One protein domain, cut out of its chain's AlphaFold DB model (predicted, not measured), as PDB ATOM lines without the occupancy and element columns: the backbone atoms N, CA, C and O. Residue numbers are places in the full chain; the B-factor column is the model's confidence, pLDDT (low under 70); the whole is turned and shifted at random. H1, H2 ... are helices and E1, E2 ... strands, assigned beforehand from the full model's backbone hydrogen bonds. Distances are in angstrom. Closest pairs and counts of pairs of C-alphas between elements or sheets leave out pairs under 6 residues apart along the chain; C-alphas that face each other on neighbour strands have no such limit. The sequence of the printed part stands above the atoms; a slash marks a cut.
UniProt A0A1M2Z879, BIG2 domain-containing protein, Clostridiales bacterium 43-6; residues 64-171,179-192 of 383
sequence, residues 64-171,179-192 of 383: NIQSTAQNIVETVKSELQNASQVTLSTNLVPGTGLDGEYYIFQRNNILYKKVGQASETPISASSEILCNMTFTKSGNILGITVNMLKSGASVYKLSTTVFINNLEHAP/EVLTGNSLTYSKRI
ATOM      1  N   ASN A  64     -27.924 -22.451  -2.713       83.31
ATOM      2  CA  ASN A  64     -27.086 -23.576  -3.132       83.31
ATOM      3  C   ASN A  64     -27.896 -24.878  -3.240       83.31
ATOM      4  O   ASN A  64     -27.748 -25.612  -4.219       83.31
ATOM      5  N   ILE A  65     -28.797 -25.147  -2.290       85.56
ATOM      6  CA  ILE A  65     -29.706 -26.304  -2.306       85.56
ATOM      7  C   ILE A  65     -30.651 -26.243  -3.518       85.56
ATOM      8  O   ILE A  65     -30.823 -27.250  -4.207       85.56
ATOM      9  N   GLN A  66     -31.229 -25.074  -3.814       89.44
ATOM     10  CA  GLN A  66     -32.117 -24.873  -4.967       89.44
ATOM     11  C   GLN A  66     -31.379 -25.064  -6.298       89.44
ATOM     12  O   GLN A  66     -31.839 -25.829  -7.146       89.44
ATOM     13  N   SER A  67     -30.206 -24.443  -6.455       85.69
ATOM     14  CA  SER A  67     -29.332 -24.624  -7.623       85.69
ATOM     15  C   SER A  67     -28.917 -26.091  -7.800       85.69
ATOM     16  O   SER A  67     -29.012 -26.645  -8.895       85.69
ATOM     17  N   THR A  68     -28.541 -26.776  -6.717       85.75
ATOM     18  CA  THR A  68     -28.209 -28.213  -6.747       85.75
ATOM     19  C   THR A  68     -29.399 -29.053  -7.216       85.75
ATOM     20  O   THR A  68     -29.247 -29.888  -8.106       85.75
ATOM     21  N   ALA A  69     -30.600 -28.802  -6.686       87.69
ATOM     22  CA  ALA A  69     -31.812 -29.512  -7.096       87.69
ATOM     23  C   ALA A  69     -32.162 -29.282  -8.576       87.69
ATOM     24  O   ALA A  69     -32.507 -30.237  -9.273       87.69
ATOM     25  N   GLN A  70     -32.039 -28.045  -9.071       89.88
ATOM     26  CA  GLN A  70     -32.257 -27.709 -10.483       89.88
ATOM     27  C   GLN A  70     -31.254 -28.427 -11.394       89.88
ATOM     28  O   GLN A  70     -31.663 -29.066 -12.361       89.88
ATOM     29  N   ASN A  71     -29.963 -28.405 -11.048       85.94
ATOM     30  CA  ASN A  71     -28.915 -29.099 -11.802       85.94
ATOM     31  C   ASN A  71     -29.139 -30.621 -11.852       85.94
ATOM     32  O   ASN A  71     -28.999 -31.223 -12.918       85.94
ATOM     33  N   ILE A  72     -29.543 -31.249 -10.739       85.06
ATOM     34  CA  ILE A  72     -29.922 -32.673 -10.709       85.06
ATOM     35  C   ILE A  72     -31.127 -32.931 -11.629       85.06
ATOM     36  O   ILE A  72     -31.082 -33.842 -12.458       85.06
ATOM     37  N   VAL A  73     -32.196 -32.136 -11.504       86.38
ATOM     38  CA  VAL A  73     -33.434 -32.318 -12.276       86.38
ATOM     39  C   VAL A  73     -33.196 -32.152 -13.776       86.38
ATOM     40  O   VAL A  73     -33.610 -33.022 -14.539       86.38
ATOM     41  N   GLU A  74     -32.505 -31.100 -14.212       86.56
ATOM     42  CA  GLU A  74     -32.235 -30.867 -15.636       86.56
ATOM     43  C   GLU A  74     -31.229 -31.875 -16.216       86.56
ATOM     44  O   GLU A  74     -31.398 -32.305 -17.358       86.56
ATOM     45  N   THR A  75     -30.263 -32.361 -15.424       83.31
ATOM     46  CA  THR A  75     -29.381 -33.474 -15.832       83.31
ATOM     47  C   THR A  75     -30.192 -34.739 -16.122       83.31
ATOM     48  O   THR A  75     -30.085 -35.313 -17.207       83.31
ATOM     49  N   VAL A  76     -31.045 -35.165 -15.185       82.00
ATOM     50  CA  VAL A  76     -31.847 -36.393 -15.340       82.00
ATOM     51  C   VAL A  76     -32.902 -36.240 -16.441       82.00
ATOM     52  O   VAL A  76     -33.082 -37.150 -17.249       82.00
ATOM     53  N   LYS A  77     -33.546 -35.073 -16.542       83.12
ATOM     54  CA  LYS A  77     -34.498 -34.730 -17.609       83.12
ATOM     55  C   LYS A  77     -33.845 -34.757 -18.994       83.12
ATOM     56  O   LYS A  77     -34.416 -35.360 -19.901       83.12
ATOM     57  N   SER A  78     -32.649 -34.189 -19.153       79.81
ATOM     58  CA  SER A  78     -31.887 -34.243 -20.408       79.81
ATOM     59  C   SER A  78     -31.501 -35.680 -20.781       79.81
ATOM     60  O   SER A  78     -31.682 -36.102 -21.926       79.81
ATOM     61  N   GLU A  79     -31.049 -36.486 -19.814       78.50
ATOM     62  CA  GLU A  79     -30.711 -37.893 -20.059       78.50
ATOM     63  C   GLU A  79     -31.926 -38.738 -20.477       78.50
ATOM     64  O   GLU A  79     -31.782 -39.614 -21.336       78.50
ATOM     65  N   LEU A  80     -33.110 -38.461 -19.914       78.00
ATOM     66  CA  LEU A  80     -34.394 -39.092 -20.260       78.00
ATOM     67  C   LEU A  80     -34.941 -38.638 -21.623       78.00
ATOM     68  O   LEU A  80     -35.451 -39.465 -22.375       78.00
ATOM     69  N   GLN A  81     -34.819 -37.352 -21.974       77.75
ATOM     70  CA  GLN A  81     -35.220 -36.843 -23.296       77.75
ATOM     71  C   GLN A  81     -34.376 -37.455 -24.421       77.75
ATOM     72  O   GLN A  81     -34.899 -37.795 -25.479       77.75
ATOM     73  N   ASN A  82     -33.080 -37.654 -24.175       72.38
ATOM     74  CA  ASN A  82     -32.134 -38.225 -25.134       72.38
ATOM     75  C   ASN A  82     -32.054 -39.769 -25.070       72.38
ATOM     76  O   ASN A  82     -31.000 -40.343 -25.351       72.38
ATOM     77  N   ALA A  83     -33.122 -40.459 -24.651       69.56
ATOM     78  CA  ALA A  83     -33.150 -41.913 -24.476       69.56
ATOM     79  C   ALA A  83     -33.966 -42.643 -25.562       69.56
ATOM     80  O   ALA A  83     -35.161 -42.409 -25.748       69.56
ATOM     81  N   SER A  84     -33.337 -43.606 -26.244       66.56
ATOM     82  CA  SER A  84     -34.027 -44.487 -27.202       66.56
ATOM     83  C   SER A  84     -34.874 -45.583 -26.549       66.56
ATOM     84  O   SER A  84     -35.729 -46.147 -27.219       66.56
ATOM     85  N   GLN A  85     -34.646 -45.882 -25.270       70.19
ATOM     86  CA  GLN A  85     -35.482 -46.736 -24.423       70.19
ATOM     87  C   GLN A  85     -35.190 -46.374 -22.961       70.19
ATOM     88  O   GLN A  85     -34.029 -46.170 -22.588       70.19
ATOM     89  N   VAL A  86     -36.245 -46.274 -22.155       73.50
ATOM     90  CA  VAL A  86     -36.204 -45.945 -20.726       73.50
ATOM     91  C   VAL A  86     -36.873 -47.068 -19.955       73.50
ATOM     92  O   VAL A  86     -38.022 -47.389 -20.246       73.50
ATOM     93  N   THR A  87     -36.183 -47.609 -18.952       73.94
ATOM     94  CA  THR A  87     -36.734 -48.611 -18.032       73.94
ATOM     95  C   THR A  87     -36.610 -48.121 -16.596       73.94
ATOM     96  O   THR A  87     -35.550 -47.654 -16.180       73.94
ATOM     97  N   LEU A  88     -37.691 -48.250 -15.827       74.50
ATOM     98  CA  LEU A  88     -37.727 -47.981 -14.388       74.50
ATOM     99  C   LEU A  88     -37.793 -49.305 -13.619       74.50
ATOM    100  O   LEU A  88     -38.525 -50.212 -14.019       74.50
ATOM    101  N   SER A  89     -37.040 -49.413 -12.524       70.31
ATOM    102  CA  SER A  89     -37.065 -50.564 -11.616       70.31
ATOM    103  C   SER A  89     -36.697 -50.156 -10.186       70.31
ATOM    104  O   SER A  89     -35.935 -49.214  -9.965       70.31
ATOM    105  N   THR A  90     -37.226 -50.886  -9.207       66.19
ATOM    106  CA  THR A  90     -36.944 -50.726  -7.771       66.19
ATOM    107  C   THR A  90     -35.848 -51.662  -7.252       66.19
ATOM    108  O   THR A  90     -35.362 -51.455  -6.144       66.19
ATOM    109  N   ASN A  91     -35.458 -52.675  -8.038       63.38
ATOM    110  CA  ASN A  91     -34.559 -53.769  -7.632       63.38
ATOM    111  C   ASN A  91     -33.454 -54.077  -8.669       63.38
ATOM    112  O   ASN A  91     -32.853 -55.150  -8.636       63.38
ATOM    113  N   LEU A  92     -33.195 -53.181  -9.630       67.12
ATOM    114  CA  LEU A  92     -32.143 -53.384 -10.635       67.12
ATOM    115  C   LEU A  92     -30.754 -53.111 -10.035       67.12
ATOM    116  O   LEU A  92     -30.548 -52.084  -9.395       67.12
ATOM    117  N   VAL A  93     -29.790 -54.001 -10.283       72.19
ATOM    118  CA  VAL A  93     -28.390 -53.806  -9.872       72.19
ATOM    119  C   VAL A  93     -27.659 -52.980 -10.948       72.19
ATOM    120  O   VAL A  93     -27.582 -53.425 -12.095       72.19
ATOM    121  N   PRO A  94     -27.120 -51.782 -10.641       73.06
ATOM    122  CA  PRO A  94     -26.510 -50.919 -11.653       73.06
ATOM    123  C   PRO A  94     -25.262 -51.539 -12.298       73.06
ATOM    124  O   PRO A  94     -24.264 -51.821 -11.626       73.06
ATOM    125  N   GLY A  95     -25.283 -51.693 -13.622       65.56
ATOM    126  CA  GLY A  95     -24.173 -52.267 -14.385       65.56
ATOM    127  C   GLY A  95     -24.090 -53.791 -14.363       65.56
ATOM    128  O   GLY A  95     -22.990 -54.326 -14.353       65.56
ATOM    129  N   THR A  96     -25.217 -54.507 -14.356       64.12
ATOM    130  CA  THR A  96     -25.248 -55.952 -14.680       64.12
ATOM    131  C   THR A  96     -25.736 -56.247 -16.104       64.12
ATOM    132  O   THR A  96     -25.882 -57.412 -16.463       64.12
ATOM    133  N   GLY A  97     -26.031 -55.211 -16.899       59.72
ATOM    134  CA  GLY A  97     -26.444 -55.315 -18.300       59.72
ATOM    135  C   GLY A  97     -25.287 -55.152 -19.291       59.72
ATOM    136  O   GLY A  97     -24.135 -55.467 -18.989       59.72
ATOM    137  N   LEU A  98     -25.611 -54.675 -20.495       56.22
ATOM    138  CA  LEU A  98     -24.646 -54.484 -21.583       56.22
ATOM    139  C   LEU A  98     -23.754 -53.252 -21.359       56.22
ATOM    140  O   LEU A  98     -24.192 -52.240 -20.806       56.22
ATOM    141  N   ASP A  99     -22.523 -53.289 -21.877       57.53
ATOM    142  CA  ASP A  99     -21.703 -52.078 -21.967       57.53
ATOM    143  C   ASP A  99     -22.392 -51.020 -22.845       57.53
ATOM    144  O   ASP A  99     -22.944 -51.312 -23.909       57.53
ATOM    145  N   GLY A 100     -22.378 -49.774 -22.364       62.22
ATOM    146  CA  GLY A 100     -23.109 -48.654 -22.963       62.22
ATOM    147  C   GLY A 100     -24.536 -48.441 -22.437       62.22
ATOM    148  O   GLY A 100     -25.175 -47.471 -22.843       62.22
ATOM    149  N   GLU A 101     -25.047 -49.271 -21.522       70.75
ATOM    150  CA  GLU A 101     -26.240 -48.922 -20.732       70.75
ATOM    151  C   GLU A 101     -25.883 -47.886 -19.655       70.75
ATOM    152  O   GLU A 101     -24.918 -48.070 -18.912       70.75
ATOM    153  N   TYR A 102     -26.658 -46.801 -19.557       74.44
ATOM    154  CA  TYR A 102     -26.466 -45.768 -18.531       74.44
ATOM    155  C   TYR A 102     -27.495 -45.983 -17.424       74.44
ATOM    156  O   TYR A 102     -28.694 -46.044 -17.693       74.44
ATOM    157  N   TYR A 103     -27.037 -46.055 -16.179       78.25
ATOM    158  CA  TYR A 103     -27.872 -46.220 -14.994       78.25
ATOM    159  C   TYR A 103     -27.844 -44.937 -14.172       78.25
ATOM    160  O   TYR A 103     -26.759 -44.422 -13.892       78.25
ATOM    161  N   ILE A 104     -29.010 -44.460 -13.743       80.25
ATOM    162  CA  ILE A 104     -29.151 -43.424 -12.713       80.25
ATOM    163  C   ILE A 104     -29.896 -44.052 -11.540       80.25
ATOM    164  O   ILE A 104     -31.002 -44.562 -11.719       80.25
ATOM    165  N   PHE A 105     -29.283 -44.049 -10.359       78.44
ATOM    166  CA  PHE A 105     -29.804 -44.755  -9.189       78.44
ATOM    167  C   PHE A 105     -29.501 -44.030  -7.881       78.44
ATOM    168  O   PHE A 105     -28.521 -43.293  -7.778       78.44
ATOM    169  N   GLN A 106     -30.327 -44.266  -6.864       78.38
ATOM    170  CA  GLN A 106     -30.086 -43.784  -5.505       78.38
ATOM    171  C   GLN A 106     -29.453 -44.882  -4.637       78.38
ATOM    172  O   GLN A 106     -29.837 -46.046  -4.724       78.38
ATOM    173  N   ARG A 107     -28.505 -44.507  -3.772       76.62
ATOM    174  CA  ARG A 107     -28.023 -45.326  -2.647       76.62
ATOM    175  C   ARG A 107     -27.659 -44.402  -1.486       76.62
ATOM    176  O   ARG A 107     -27.016 -43.384  -1.703       76.62
ATOM    177  N   ASN A 108     -28.070 -44.732  -0.260       76.81
ATOM    178  CA  ASN A 108     -27.802 -43.932   0.951       76.81
ATOM    179  C   ASN A 108     -28.182 -42.437   0.819       76.81
ATOM    180  O   ASN A 108     -27.522 -41.568   1.379       76.81
ATOM    181  N   ASN A 109     -29.246 -42.143   0.061       77.56
ATOM    182  CA  ASN A 109     -29.717 -40.786  -0.267       77.56
ATOM    183  C   ASN A 109     -28.670 -39.918  -0.996       77.56
ATOM    184  O   ASN A 109     -28.685 -38.691  -0.918       77.56
ATOM    185  N   ILE A 110     -27.776 -40.576  -1.736       77.00
ATOM    186  CA  ILE A 110     -26.931 -39.988  -2.769       77.00
ATOM    187  C   ILE A 110     -27.395 -40.565  -4.112       77.00
ATOM    188  O   ILE A 110     -27.622 -41.772  -4.244       77.00
ATOM    189  N   LEU A 111     -27.567 -39.698  -5.107       81.31
ATOM    190  CA  LEU A 111     -27.875 -40.072  -6.482       81.31
ATOM    191  C   LEU A 111     -26.566 -40.290  -7.249       81.31
ATOM    192  O   LEU A 111     -25.674 -39.444  -7.196       81.31
ATOM    193  N   TYR A 112     -26.466 -41.387  -7.994       81.75
ATOM    194  CA  TYR A 112     -25.293 -41.787  -8.771       81.75
ATOM    195  C   TYR A 112     -25.652 -42.024 -10.239       81.75
ATOM    196  O   TYR A 112     -26.772 -42.427 -10.558       81.75
ATOM    197  N   LYS A 113     -24.665 -41.848 -11.126       83.38
ATOM    198  CA  LYS A 113     -24.667 -42.378 -12.495       83.38
ATOM    199  C   LYS A 113     -23.541 -43.397 -12.693       83.38
ATOM    200  O   LYS A 113     -22.439 -43.229 -12.162       83.38
ATOM    201  N   LYS A 114     -23.814 -44.428 -13.492       82.75
ATOM    202  CA  LYS A 114     -22.872 -45.478 -13.925       82.75
ATOM    203  C   LYS A 114     -23.126 -45.808 -15.399       82.75
ATOM    204  O   LYS A 114     -24.262 -45.701 -15.848       82.75
ATOM    205  N   VAL A 115     -22.096 -46.211 -16.145       78.88
ATOM    206  CA  VAL A 115     -22.216 -46.633 -17.556       78.88
ATOM    207  C   VAL A 115     -21.557 -47.996 -17.726       78.88
ATOM    208  O   VAL A 115     -20.378 -48.130 -17.404       78.88
ATOM    209  N   GLY A 116     -22.297 -49.002 -18.201       73.50
ATOM    210  CA  GLY A 116     -21.800 -50.381 -18.297       73.50
ATOM    211  C   GLY A 116     -21.178 -50.849 -16.977       73.50
ATOM    212  O   GLY A 116     -21.798 -50.720 -15.919       73.50
ATOM    213  N   GLN A 117     -19.930 -51.322 -17.027       75.00
ATOM    214  CA  GLN A 117     -19.153 -51.733 -15.845       75.00
ATOM    215  C   GLN A 117     -18.376 -50.610 -15.121       75.00
ATOM    216  O   GLN A 117     -17.689 -50.891 -14.140       75.00
ATOM    217  N   ALA A 118     -18.463 -49.347 -15.554       79.00
ATOM    218  CA  ALA A 118     -17.644 -48.255 -15.012       79.00
ATOM    219  C   ALA A 118     -17.902 -47.940 -13.520       79.00
ATOM    220  O   ALA A 118     -18.942 -48.281 -12.954       79.00
ATOM    221  N   SER A 119     -16.964 -47.227 -12.888       81.62
ATOM    222  CA  SER A 119     -17.113 -46.734 -11.513       81.62
ATOM    223  C   SER A 119     -18.353 -45.852 -11.339       81.62
ATOM    224  O   SER A 119     -18.722 -45.072 -12.219       81.62
ATOM    225  N   GLU A 120     -18.978 -45.944 -10.168       86.12
ATOM    226  CA  GLU A 120     -20.115 -45.105  -9.791       86.12
ATOM    227  C   GLU A 120     -19.656 -43.653  -9.592       86.12
ATOM    228  O   GLU A 120     -18.676 -43.399  -8.890       86.12
ATOM    229  N   THR A 121     -20.361 -42.689 -10.188       83.38
ATOM    230  CA  THR A 121     -20.056 -41.255 -10.028       83.38
ATOM    231  C   THR A 121     -21.261 -40.516  -9.441       83.38
ATOM    232  O   THR A 121     -22.372 -40.688  -9.947       83.38
ATOM    233  N   PRO A 122     -21.101 -39.728  -8.360       80.94
ATOM    234  CA  PRO A 122     -22.219 -39.031  -7.735       80.94
ATOM    235  C   PRO A 122     -22.741 -37.888  -8.619       80.94
ATOM    236  O   PRO A 122     -21.983 -37.222  -9.323       80.94
ATOM    237  N   ILE A 123     -24.053 -37.668  -8.558       75.38
ATOM    238  CA  ILE A 123     -24.782 -36.546  -9.171       75.38
ATOM    239  C   ILE A 123     -25.223 -35.545  -8.087       75.38
ATOM    240  O   ILE A 123     -25.273 -34.346  -8.346       75.38
ATOM    241  N   SER A 124     -25.541 -36.019  -6.875       68.44
ATOM    242  CA  SER A 124     -25.934 -35.176  -5.735       68.44
ATOM    243  C   SER A 124     -24.764 -34.853  -4.797       68.44
ATOM    244  O   SER A 124     -23.753 -35.555  -4.773       68.44
ATOM    245  N   ALA A 125     -24.896 -33.770  -4.026       62.19
ATOM    246  CA  ALA A 125     -23.763 -33.087  -3.409       62.19
ATOM    247  C   ALA A 125     -23.465 -33.493  -1.949       62.19
ATOM    248  O   ALA A 125     -24.232 -33.190  -1.043       62.19
ATOM    249  N   SER A 126     -22.255 -34.025  -1.743       62.84
ATOM    250  CA  SER A 126     -21.560 -34.167  -0.450       62.84
ATOM    251  C   SER A 126     -22.244 -35.027   0.631       62.84
ATOM    252  O   SER A 126     -23.280 -35.654   0.424       62.84
ATOM    253  N   SER A 127     -21.596 -35.106   1.795       58.44
ATOM    254  CA  SER A 127     -22.081 -35.777   3.005       58.44
ATOM    255  C   SER A 127     -23.107 -34.963   3.806       58.44
ATOM    256  O   SER A 127     -23.656 -35.482   4.774       58.44
ATOM    257  N   GLU A 128     -23.346 -33.697   3.447       67.31
ATOM    258  CA  GLU A 128     -24.174 -32.766   4.236       67.31
ATOM    259  C   GLU A 128     -25.555 -32.491   3.617       67.31
ATOM    260  O   GLU A 128     -26.494 -32.163   4.348       67.31
ATOM    261  N   ILE A 129     -25.694 -32.631   2.290       73.12
ATOM    262  CA  ILE A 129     -26.914 -32.293   1.537       73.12
ATOM    263  C   ILE A 129     -27.366 -33.503   0.705       73.12
ATOM    264  O   ILE A 129     -27.159 -33.602  -0.506       73.12
ATOM    265  N   LEU A 130     -28.016 -34.442   1.386       81.25
ATOM    266  CA  LEU A 130     -28.559 -35.657   0.782       81.25
ATOM    267  C   LEU A 130     -29.774 -35.336  -0.111       81.25
ATOM    268  O   LEU A 130     -30.406 -34.285   0.023       81.25
ATOM    269  N   CYS A 131     -30.154 -36.249  -1.005       82.62
ATOM    270  CA  CYS A 131     -31.395 -36.123  -1.767       82.62
ATOM    271  C   CYS A 131     -32.133 -37.454  -1.957       82.62
ATOM    272  O   CYS A 131     -31.536 -38.527  -2.045       82.62
ATOM    273  N   ASN A 132     -33.459 -37.354  -2.054       81.88
ATOM    274  CA  ASN A 132     -34.332 -38.437  -2.482       81.88
ATOM    275  C   ASN A 132     -34.929 -38.098  -3.849       81.88
ATOM    276  O   ASN A 132     -35.568 -37.052  -3.994       81.88
ATOM    277  N   MET A 133     -34.760 -38.985  -4.827       80.69
ATOM    278  CA  MET A 133     -35.412 -38.889  -6.133       80.69
ATOM    279  C   MET A 133     -36.587 -39.867  -6.204       80.69
ATOM    280  O   MET A 133     -36.437 -41.051  -5.912       80.69
ATOM    281  N   THR A 134     -37.756 -39.380  -6.611       79.12
ATOM    282  CA  THR A 134     -38.933 -40.211  -6.886       79.12
ATOM    283  C   THR A 134     -39.462 -39.961  -8.291       79.12
ATOM    284  O   THR A 134     -39.371 -38.854  -8.833       79.12
ATOM    285  N   PHE A 135     -40.020 -41.016  -8.876       77.56
ATOM    286  CA  PHE A 135     -40.573 -41.020 -10.224       77.56
ATOM    287  C   PHE A 135     -42.063 -41.378 -10.172       77.56
ATOM    288  O   PHE A 135     -42.466 -42.251  -9.405       77.56
ATOM    289  N   THR A 136     -42.886 -40.715 -10.983       78.12
ATOM    290  CA  THR A 136     -44.329 -40.995 -11.083       78.12
ATOM    291  C   THR A 136     -44.728 -41.182 -12.544       78.12
ATOM    292  O   THR A 136     -44.550 -40.277 -13.360       78.12
ATOM    293  N   LYS A 137     -45.248 -42.358 -12.914       73.56
ATOM    294  CA  LYS A 137     -45.629 -42.653 -14.308       73.56
ATOM    295  C   LYS A 137     -47.106 -42.340 -14.556       73.56
ATOM    296  O   LYS A 137     -47.972 -42.797 -13.819       73.56
ATOM    297  N   SER A 138     -47.393 -41.611 -15.634       79.75
ATOM    298  CA  SER A 138     -48.744 -41.407 -16.167       79.75
ATOM    299  C   SER A 138     -48.708 -41.531 -17.693       79.75
ATOM    300  O   SER A 138     -48.341 -40.600 -18.411       79.75
ATOM    301  N   GLY A 139     -48.997 -42.735 -18.198       78.19
ATOM    302  CA  GLY A 139     -48.779 -43.080 -19.607       78.19
ATOM    303  C   GLY A 139     -47.310 -42.900 -20.012       78.19
ATOM    304  O   GLY A 139     -46.418 -43.473 -19.385       78.19
ATOM    305  N   ASN A 140     -47.070 -42.073 -21.034       78.06
ATOM    306  CA  ASN A 140     -45.730 -41.699 -21.514       78.06
ATOM    307  C   ASN A 140     -45.157 -40.446 -20.819       78.06
ATOM    308  O   ASN A 140     -44.066 -39.995 -21.170       78.06
ATOM    309  N   ILE A 141     -45.872 -39.855 -19.855       81.50
ATOM    310  CA  ILE A 141     -45.358 -38.755 -19.031       81.50
ATOM    311  C   ILE A 141     -44.738 -39.348 -17.765       81.50
ATOM    312  O   ILE A 141     -45.378 -40.107 -17.034       81.50
ATOM    313  N   LEU A 142     -43.492 -38.968 -17.501       83.25
ATOM    314  CA  LEU A 142     -42.766 -39.293 -16.286       83.25
ATOM    315  C   LEU A 142     -42.593 -38.023 -15.449       83.25
ATOM    316  O   LEU A 142     -41.878 -37.097 -15.837       83.25
ATOM    317  N   GLY A 143     -43.256 -37.973 -14.298       84.31
ATOM    318  CA  GLY A 143     -42.965 -36.998 -13.257       84.31
ATOM    319  C   GLY A 143     -41.638 -37.331 -12.582       84.31
ATOM    320  O   GLY A 143     -41.366 -38.491 -12.271       84.31
ATOM    321  N   ILE A 144     -40.818 -36.308 -12.356       85.19
ATOM    322  CA  ILE A 144     -39.538 -36.387 -11.646       85.19
ATOM    323  C   ILE A 144     -39.642 -35.463 -10.440       85.19
ATOM    324  O   ILE A 144     -39.941 -34.278 -10.590       85.19
ATOM    325  N   THR A 145     -39.398 -35.986  -9.244       87.75
ATOM    326  CA  THR A 145     -39.391 -35.209  -8.001       87.75
ATOM    327  C   THR A 145     -38.072 -35.408  -7.276       87.75
ATOM    328  O   THR A 145     -37.664 -36.538  -7.028       87.75
ATOM    329  N   VAL A 146     -37.418 -34.306  -6.912       87.44
ATOM    330  CA  VAL A 146     -36.192 -34.295  -6.108       87.44
ATOM    331  C   VAL A 146     -36.484 -33.600  -4.791       87.44
ATOM    332  O   VAL A 146     -36.919 -32.449  -4.770       87.44
ATOM    333  N   ASN A 147     -36.242 -34.308  -3.693       88.50
ATOM    334  CA  ASN A 147     -36.381 -33.805  -2.337       88.50
ATOM    335  C   ASN A 147     -35.002 -33.708  -1.679       88.50
ATOM    336  O   ASN A 147     -34.365 -34.729  -1.425       88.50
ATOM    337  N   MET A 148     -34.546 -32.489  -1.416       87.00
ATOM    338  CA  MET A 148     -33.265 -32.189  -0.784       87.00
ATOM    339  C   MET A 148     -33.390 -32.270   0.739       87.00
ATOM    340  O   MET A 148     -34.382 -31.816   1.322       87.00
ATOM    341  N   LEU A 149     -32.372 -32.834   1.381       85.00
ATOM    342  CA  LEU A 149     -32.352 -33.186   2.795       85.00
ATOM    343  C   LEU A 149     -31.106 -32.602   3.474       85.00
ATOM    344  O   LEU A 149     -29.988 -32.870   3.041       85.00
ATOM    345  N   LYS A 150     -31.283 -31.872   4.580       84.06
ATOM    346  CA  LYS A 150     -30.191 -31.392   5.450       84.06
ATOM    347  C   LYS A 150     -30.422 -31.957   6.848       84.06
ATOM    348  O   LYS A 150     -31.526 -31.842   7.378       84.06
ATOM    349  N   SER A 151     -29.433 -32.649   7.413       81.81
ATOM    350  CA  SER A 151     -29.565 -33.384   8.690       81.81
ATOM    351  C   SER A 151     -30.783 -34.331   8.756       81.81
ATOM    352  O   SER A 151     -31.394 -34.504   9.807       81.81
ATOM    353  N   GLY A 152     -31.175 -34.919   7.619       78.44
ATOM    354  CA  GLY A 152     -32.353 -35.791   7.488       78.44
ATOM    355  C   GLY A 152     -33.703 -35.071   7.333       78.44
ATOM    356  O   GLY A 152     -34.686 -35.720   6.981       78.44
ATOM    357  N   ALA A 153     -33.767 -33.750   7.524       84.44
ATOM    358  CA  ALA A 153     -34.983 -32.960   7.347       84.44
ATOM    359  C   ALA A 153     -35.151 -32.473   5.897       84.44
ATOM    360  O   ALA A 153     -34.188 -32.075   5.243       84.44
ATOM    361  N   SER A 154     -36.393 -32.472   5.408       87.94
ATOM    362  CA  SER A 154     -36.780 -31.968   4.084       87.94
ATOM    363  C   SER A 154     -36.639 -30.446   4.008       87.94
ATOM    364  O   SER A 154     -37.436 -29.737   4.615       87.94
ATOM    365  N   VAL A 155     -35.661 -29.948   3.245       87.88
ATOM    366  CA  VAL A 155     -35.355 -28.504   3.141       87.88
ATOM    367  C   VAL A 155     -35.808 -27.860   1.831       87.88
ATOM    368  O   VAL A 155     -36.172 -26.689   1.823       87.88
ATOM    369  N   TYR A 156     -35.841 -28.604   0.724       88.81
ATOM    370  CA  TYR A 156     -36.344 -28.100  -0.556       88.81
ATOM    371  C   TYR A 156     -36.859 -29.241  -1.429       88.81
ATOM    372  O   TYR A 156     -36.260 -30.313  -1.459       88.81
ATOM    373  N   LYS A 157     -37.940 -29.006  -2.175       91.06
ATOM    374  CA  LYS A 157     -38.538 -29.999  -3.070       91.06
ATOM    375  C   LYS A 157     -38.811 -29.378  -4.435       91.06
ATOM    376  O   LYS A 157     -39.554 -28.406  -4.530       91.06
ATOM    377  N   LEU A 158     -38.239 -29.973  -5.475       91.19
ATOM    378  CA  LEU A 158     -38.463 -29.610  -6.872       91.19
ATOM    379  C   LEU A 158     -39.210 -30.743  -7.580       91.19
ATOM    380  O   LEU A 158     -38.960 -31.923  -7.322       91.19
ATOM    381  N   SER A 159     -40.121 -30.394  -8.485       92.19
ATOM    382  CA  SER A 159     -40.890 -31.360  -9.270       92.19
ATOM    383  C   SER A 159     -41.053 -30.865 -10.703       92.19
ATOM    384  O   SER A 159     -41.283 -29.681 -10.932       92.19
ATOM    385  N   THR A 160     -40.921 -31.772 -11.667       90.19
ATOM    386  CA  THR A 160     -41.085 -31.505 -13.103       90.19
ATOM    387  C   THR A 160     -41.676 -32.729 -13.805       90.19
ATOM    388  O   THR A 160     -41.857 -33.781 -13.190       90.19
ATOM    389  N   THR A 161     -41.950 -32.619 -15.101       88.62
ATOM    390  CA  THR A 161     -42.410 -33.726 -15.947       88.62
ATOM    391  C   THR A 161     -41.625 -33.780 -17.249       88.62
ATOM    392  O   THR A 161     -41.331 -32.743 -17.844       88.62
ATOM    393  N   VAL A 162     -41.356 -34.988 -17.737       84.38
ATOM    394  CA  VAL A 162     -40.779 -35.241 -19.061       84.38
ATOM    395  C   VAL A 162     -41.665 -36.216 -19.833       84.38
ATOM    396  O   VAL A 162     -42.185 -37.178 -19.272       84.38
ATOM    397  N   PHE A 163     -41.861 -35.962 -21.125       83.38
ATOM    398  CA  PHE A 163     -42.552 -36.876 -22.031       83.38
ATOM    399  C   PHE A 163     -41.532 -37.805 -22.698       83.38
ATOM    400  O   PHE A 163     -40.525 -37.338 -23.229       83.38
ATOM    401  N   ILE A 164     -41.781 -39.114 -22.648       74.44
ATOM    402  CA  ILE A 164     -40.850 -40.158 -23.081       74.44
ATOM    403  C   ILE A 164     -41.609 -41.146 -23.972       74.44
ATOM    404  O   ILE A 164     -42.377 -41.974 -23.488       74.44
ATOM    405  N   ASN A 165     -41.367 -41.092 -25.285       69.19
ATOM    406  CA  ASN A 165     -42.006 -41.997 -26.253       69.19
ATOM    407  C   ASN A 165     -41.651 -43.478 -26.037       69.19
ATOM    408  O   ASN A 165     -42.465 -44.348 -26.327       69.19
ATOM    409  N   ASN A 166     -40.452 -43.757 -25.518       65.56
ATOM    410  CA  ASN A 166     -39.883 -45.103 -25.404       65.56
ATOM    411  C   ASN A 166     -39.833 -45.585 -23.935       65.56
ATOM    412  O   ASN A 166     -38.821 -46.130 -23.489       65.56
ATOM    413  N   LEU A 167     -40.885 -45.294 -23.154       70.31
ATOM    414  CA  LEU A 167     -40.965 -45.579 -21.713       70.31
ATOM    415  C   LEU A 167     -41.513 -46.984 -21.423       70.31
ATOM    416  O   LEU A 167     -42.697 -47.175 -21.111       70.31
ATOM    417  N   GLU A 168     -40.621 -47.963 -21.459       65.19
ATOM    418  CA  GLU A 168     -40.888 -49.306 -20.958       65.19
ATOM    419  C   GLU A 168     -40.862 -49.342 -19.418       65.19
ATOM    420  O   GLU A 168     -40.456 -48.408 -18.721       65.19
ATOM    421  N   HIS A 169     -41.393 -50.419 -18.857       61.97
ATOM    422  CA  HIS A 169     -41.383 -50.700 -17.425       61.97
ATOM    423  C   HIS A 169     -40.966 -52.163 -17.292       61.97
ATOM    424  O   HIS A 169     -41.531 -53.019 -17.977       61.97
ATOM    425  N   ALA A 170     -39.949 -52.448 -16.473       48.12
ATOM    426  CA  ALA A 170     -39.544 -53.827 -16.221       48.12
ATOM    427  C   ALA A 170     -40.741 -54.566 -15.602       48.12
ATOM    428  O   ALA A 170     -41.364 -53.991 -14.715       48.12
ATOM    429  N   PRO A 171     -41.108 -55.780 -16.050       43.38
ATOM    430  CA  PRO A 171     -42.402 -56.372 -15.717       43.38
ATOM    431  C   PRO A 171     -42.537 -56.668 -14.217       43.38
ATOM    432  O   PRO A 171     -42.145 -57.734 -13.743       43.38
ATOM    433  N   GLU A 179     -48.672 -45.387  -9.999       44.66
ATOM    434  CA  GLU A 179     -47.376 -45.743  -9.418       44.66
ATOM    435  C   GLU A 179     -46.566 -44.535  -8.932       44.66
ATOM    436  O   GLU A 179     -45.772 -43.926  -9.655       44.66
ATOM    437  N   VAL A 180     -46.756 -44.213  -7.651       42.03
ATOM    438  CA  VAL A 180     -45.783 -43.472  -6.850       42.03
ATOM    439  C   VAL A 180     -44.637 -44.424  -6.524       42.03
ATOM    440  O   VAL A 180     -44.690 -45.168  -5.546       42.03
ATOM    441  N   LEU A 181     -43.594 -44.413  -7.353       49.34
ATOM    442  CA  LEU A 181     -42.374 -45.149  -7.050       49.34
ATOM    443  C   LEU A 181     -41.641 -44.432  -5.907       49.34
ATOM    444  O   LEU A 181     -41.059 -43.360  -6.088       49.34
ATOM    445  N   THR A 182     -41.670 -45.036  -4.721       44.75
ATOM    446  CA  THR A 182     -40.919 -44.608  -3.531       44.75
ATOM    447  C   THR A 182     -40.083 -45.762  -2.999       44.75
ATOM    448  O   THR A 182     -40.631 -46.750  -2.514       44.75
ATOM    449  N   GLY A 183     -38.760 -45.627  -3.050       40.19
ATOM    450  CA  GLY A 183     -37.833 -46.597  -2.469       40.19
ATOM    451  C   GLY A 183     -36.375 -46.208  -2.694       40.19
ATOM    452  O   GLY A 183     -36.029 -45.654  -3.735       40.19
ATOM    453  N   ASN A 184     -35.511 -46.536  -1.731       42.56
ATOM    454  CA  ASN A 184     -34.104 -46.107  -1.673       42.56
ATOM    455  C   ASN A 184     -33.170 -46.794  -2.701       42.56
ATOM    456  O   ASN A 184     -31.954 -46.714  -2.549       42.56
ATOM    457  N   SER A 185     -33.738 -47.456  -3.715       50.72
ATOM    458  CA  SER A 185     -33.039 -48.198  -4.780       50.72
ATOM    459  C   SER A 185     -33.680 -47.987  -6.160       50.72
ATOM    460  O   SER A 185     -33.499 -48.796  -7.073       50.72
ATOM    461  N   LEU A 186     -34.445 -46.899  -6.330       53.47
ATOM    462  CA  LEU A 186     -34.959 -46.499  -7.639       53.47
ATOM    463  C   LEU A 186     -33.814 -46.384  -8.643       53.47
ATOM    464  O   LEU A 186     -32.901 -45.582  -8.456       53.47
ATOM    465  N   THR A 187     -33.895 -47.189  -9.699       56.56
ATOM    466  CA  THR A 187     -32.905 -47.265 -10.768       56.56
ATOM    467  C   THR A 187     -33.604 -47.078 -12.108       56.56
ATOM    468  O   THR A 187     -34.456 -47.875 -12.508       56.56
ATOM    469  N   TYR A 188     -33.217 -46.019 -12.810       63.53
ATOM    470  CA  TYR A 188     -33.497 -45.805 -14.225       63.53
ATOM    471  C   TYR A 188     -32.341 -46.396 -15.038       63.53
ATOM    472  O   TYR A 188     -31.183 -46.075 -14.763       63.53
ATOM    473  N   SER A 189     -32.637 -47.219 -16.047       55.88
ATOM    474  CA  SER A 189     -31.679 -47.558 -17.103       55.88
ATOM    475  C   SER A 189     -32.087 -46.980 -18.461       55.88
ATOM    476  O   SER A 189     -33.213 -47.143 -18.942       55.88
ATOM    477  N   LYS A 190     -31.128 -46.299 -19.087       62.41
ATOM    478  CA  LYS A 190     -31.159 -45.814 -20.464       62.41
ATOM    479  C   LYS A 190     -30.480 -46.847 -21.342       62.41
ATOM    480  O   LYS A 190     -29.258 -47.015 -21.274       62.41
ATOM    481  N   ARG A 191     -31.245 -47.479 -22.225       56.06
ATOM    482  CA  ARG A 191     -30.659 -48.259 -23.311       56.06
ATOM    483  C   ARG A 191     -30.563 -47.369 -24.542       56.06
ATOM    484  O   ARG A 191     -31.548 -47.151 -25.255       56.06
ATOM    485  N   ILE A 192     -29.357 -46.865 -24.808       53.66
ATOM    486  CA  ILE A 192     -28.991 -46.481 -26.174       53.66
ATOM    487  C   ILE A 192     -29.131 -47.761 -27.000       53.66
ATOM    488  O   ILE A 192     -28.537 -48.776 -26.631       53.66
TER     489      ILE A 192
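Overview. This is residues 64 to 171 and 179 to 192 of the 383 residues of the protein "BIG2 domain-containing protein" of Clostridiales bacterium 43-6 (UniProt A0A1M2Z879). Three long, twisted strands, E4, E5 and E6, make a wall along which the single helix H1 runs, over E5 and E6; a second sheet of five shorter strands is partly face to face with this wall, E2 and E3 coming close to E4, so that the two sheets form a loose sandwich with crossed strands. The printed part has 122 residues with one named helix and eight named strands, in the order H1 E1 E2 E3 E4 E5 E6 E7 E8, and its class is mixed, helices and strands. The five-stranded sheet runs E3, E2, E8, E1, E7 and is mixed, while E4, E5, E6 are all antiparallel. The whole is compact, with a radius of gyration of the C-alphas of 13.6 A, and its rounded outline spans 36 by 31 by 22 A.

Arrangement. Start at H1, residues 64 to 81, in which every O i to N i+4 pair is within hydrogen-bond range. It is on the sheet of E4, residues 129 to 138, E5, residues 141 to 150, and E6, residues 153 to 163, at a height over the sheet of 8.1 A. These are two layers, a helix on one face of a sheet; H1 lies over E5 and E6 and runs along the strands, at 26 degrees to E5 on the local plane. Look at Lys 77 and Val 162, the closest C-alphas of H1 and E6, 6.5 A apart, and at Ala 69 and Val 146, the closest of H1 and E5, 6.6 A apart. Next along the printed part come E1, residues 86 to 89, then the hairpin of E2, residues 101 to 107, and E3, residues 110 to 115. E2 and E3 are antiparallel, with N 103 and O 114 at 2.8 A. E4, E5 and E6 form a meander, each strand the antiparallel neighbour of the one before: find N 132 and O 147 at 2.8 A, and N 144 and O 160 at 2.9 A. E6 bends by 56 degrees at residue 156. E7, residues 167 to 169, is parallel to E1, with N 168 and O 86 at 2.9 A. E8, residues 187 to 191, has antiparallel neighbours in E2, with N 104 and O 188 at 2.9 A, and in E1, with N 87 and O 189 at 3.0 A. The two sheets are a sandwich, two sheets face to face: the facing parts are 10.4 A centre to centre and their strands stand at 45 degrees. Across it, the closest C-alphas of E3 and E4 are those of Ile 110 and Leu 130, 5.8 A apart. H1 is on the five-stranded sheet too, at a height of 11.0 A.

Along the chain. Find C-alpha 64 at (-27.086, -23.576, -3.132); from there H1 runs 25.5 A to C-alpha 81. E4 measures 29.5 A, E5 29.7 A and E6 30.6 A from first to last C-alpha; E6 begins at C-alpha 153, (-34.983, -32.960, 7.347). E2 measures 18.5 A, E3 16.9 A, E8 12.8 A, E1 10.3 A and E7 6.7 A. E8 ends at C-alpha 191, (-30.659, -48.259, -23.311).

Size, cuts and confidence. The two C-alphas farthest apart are those of Asn 64 and Pro 171, 38.3 A. Residues 172 to 178 are not printed, and C-alphas 171 and 179 stand 13.3 A apart across this cut, in the link from E7 to E8. Of the links printed whole, E1 to E2, with 11 residues, and E3 to E4, with 13, are long. Mean pLDDT of the printed part is 74.3; look for values under 70 in 36 residues, among them residues 95 to 100 and 179 to 192.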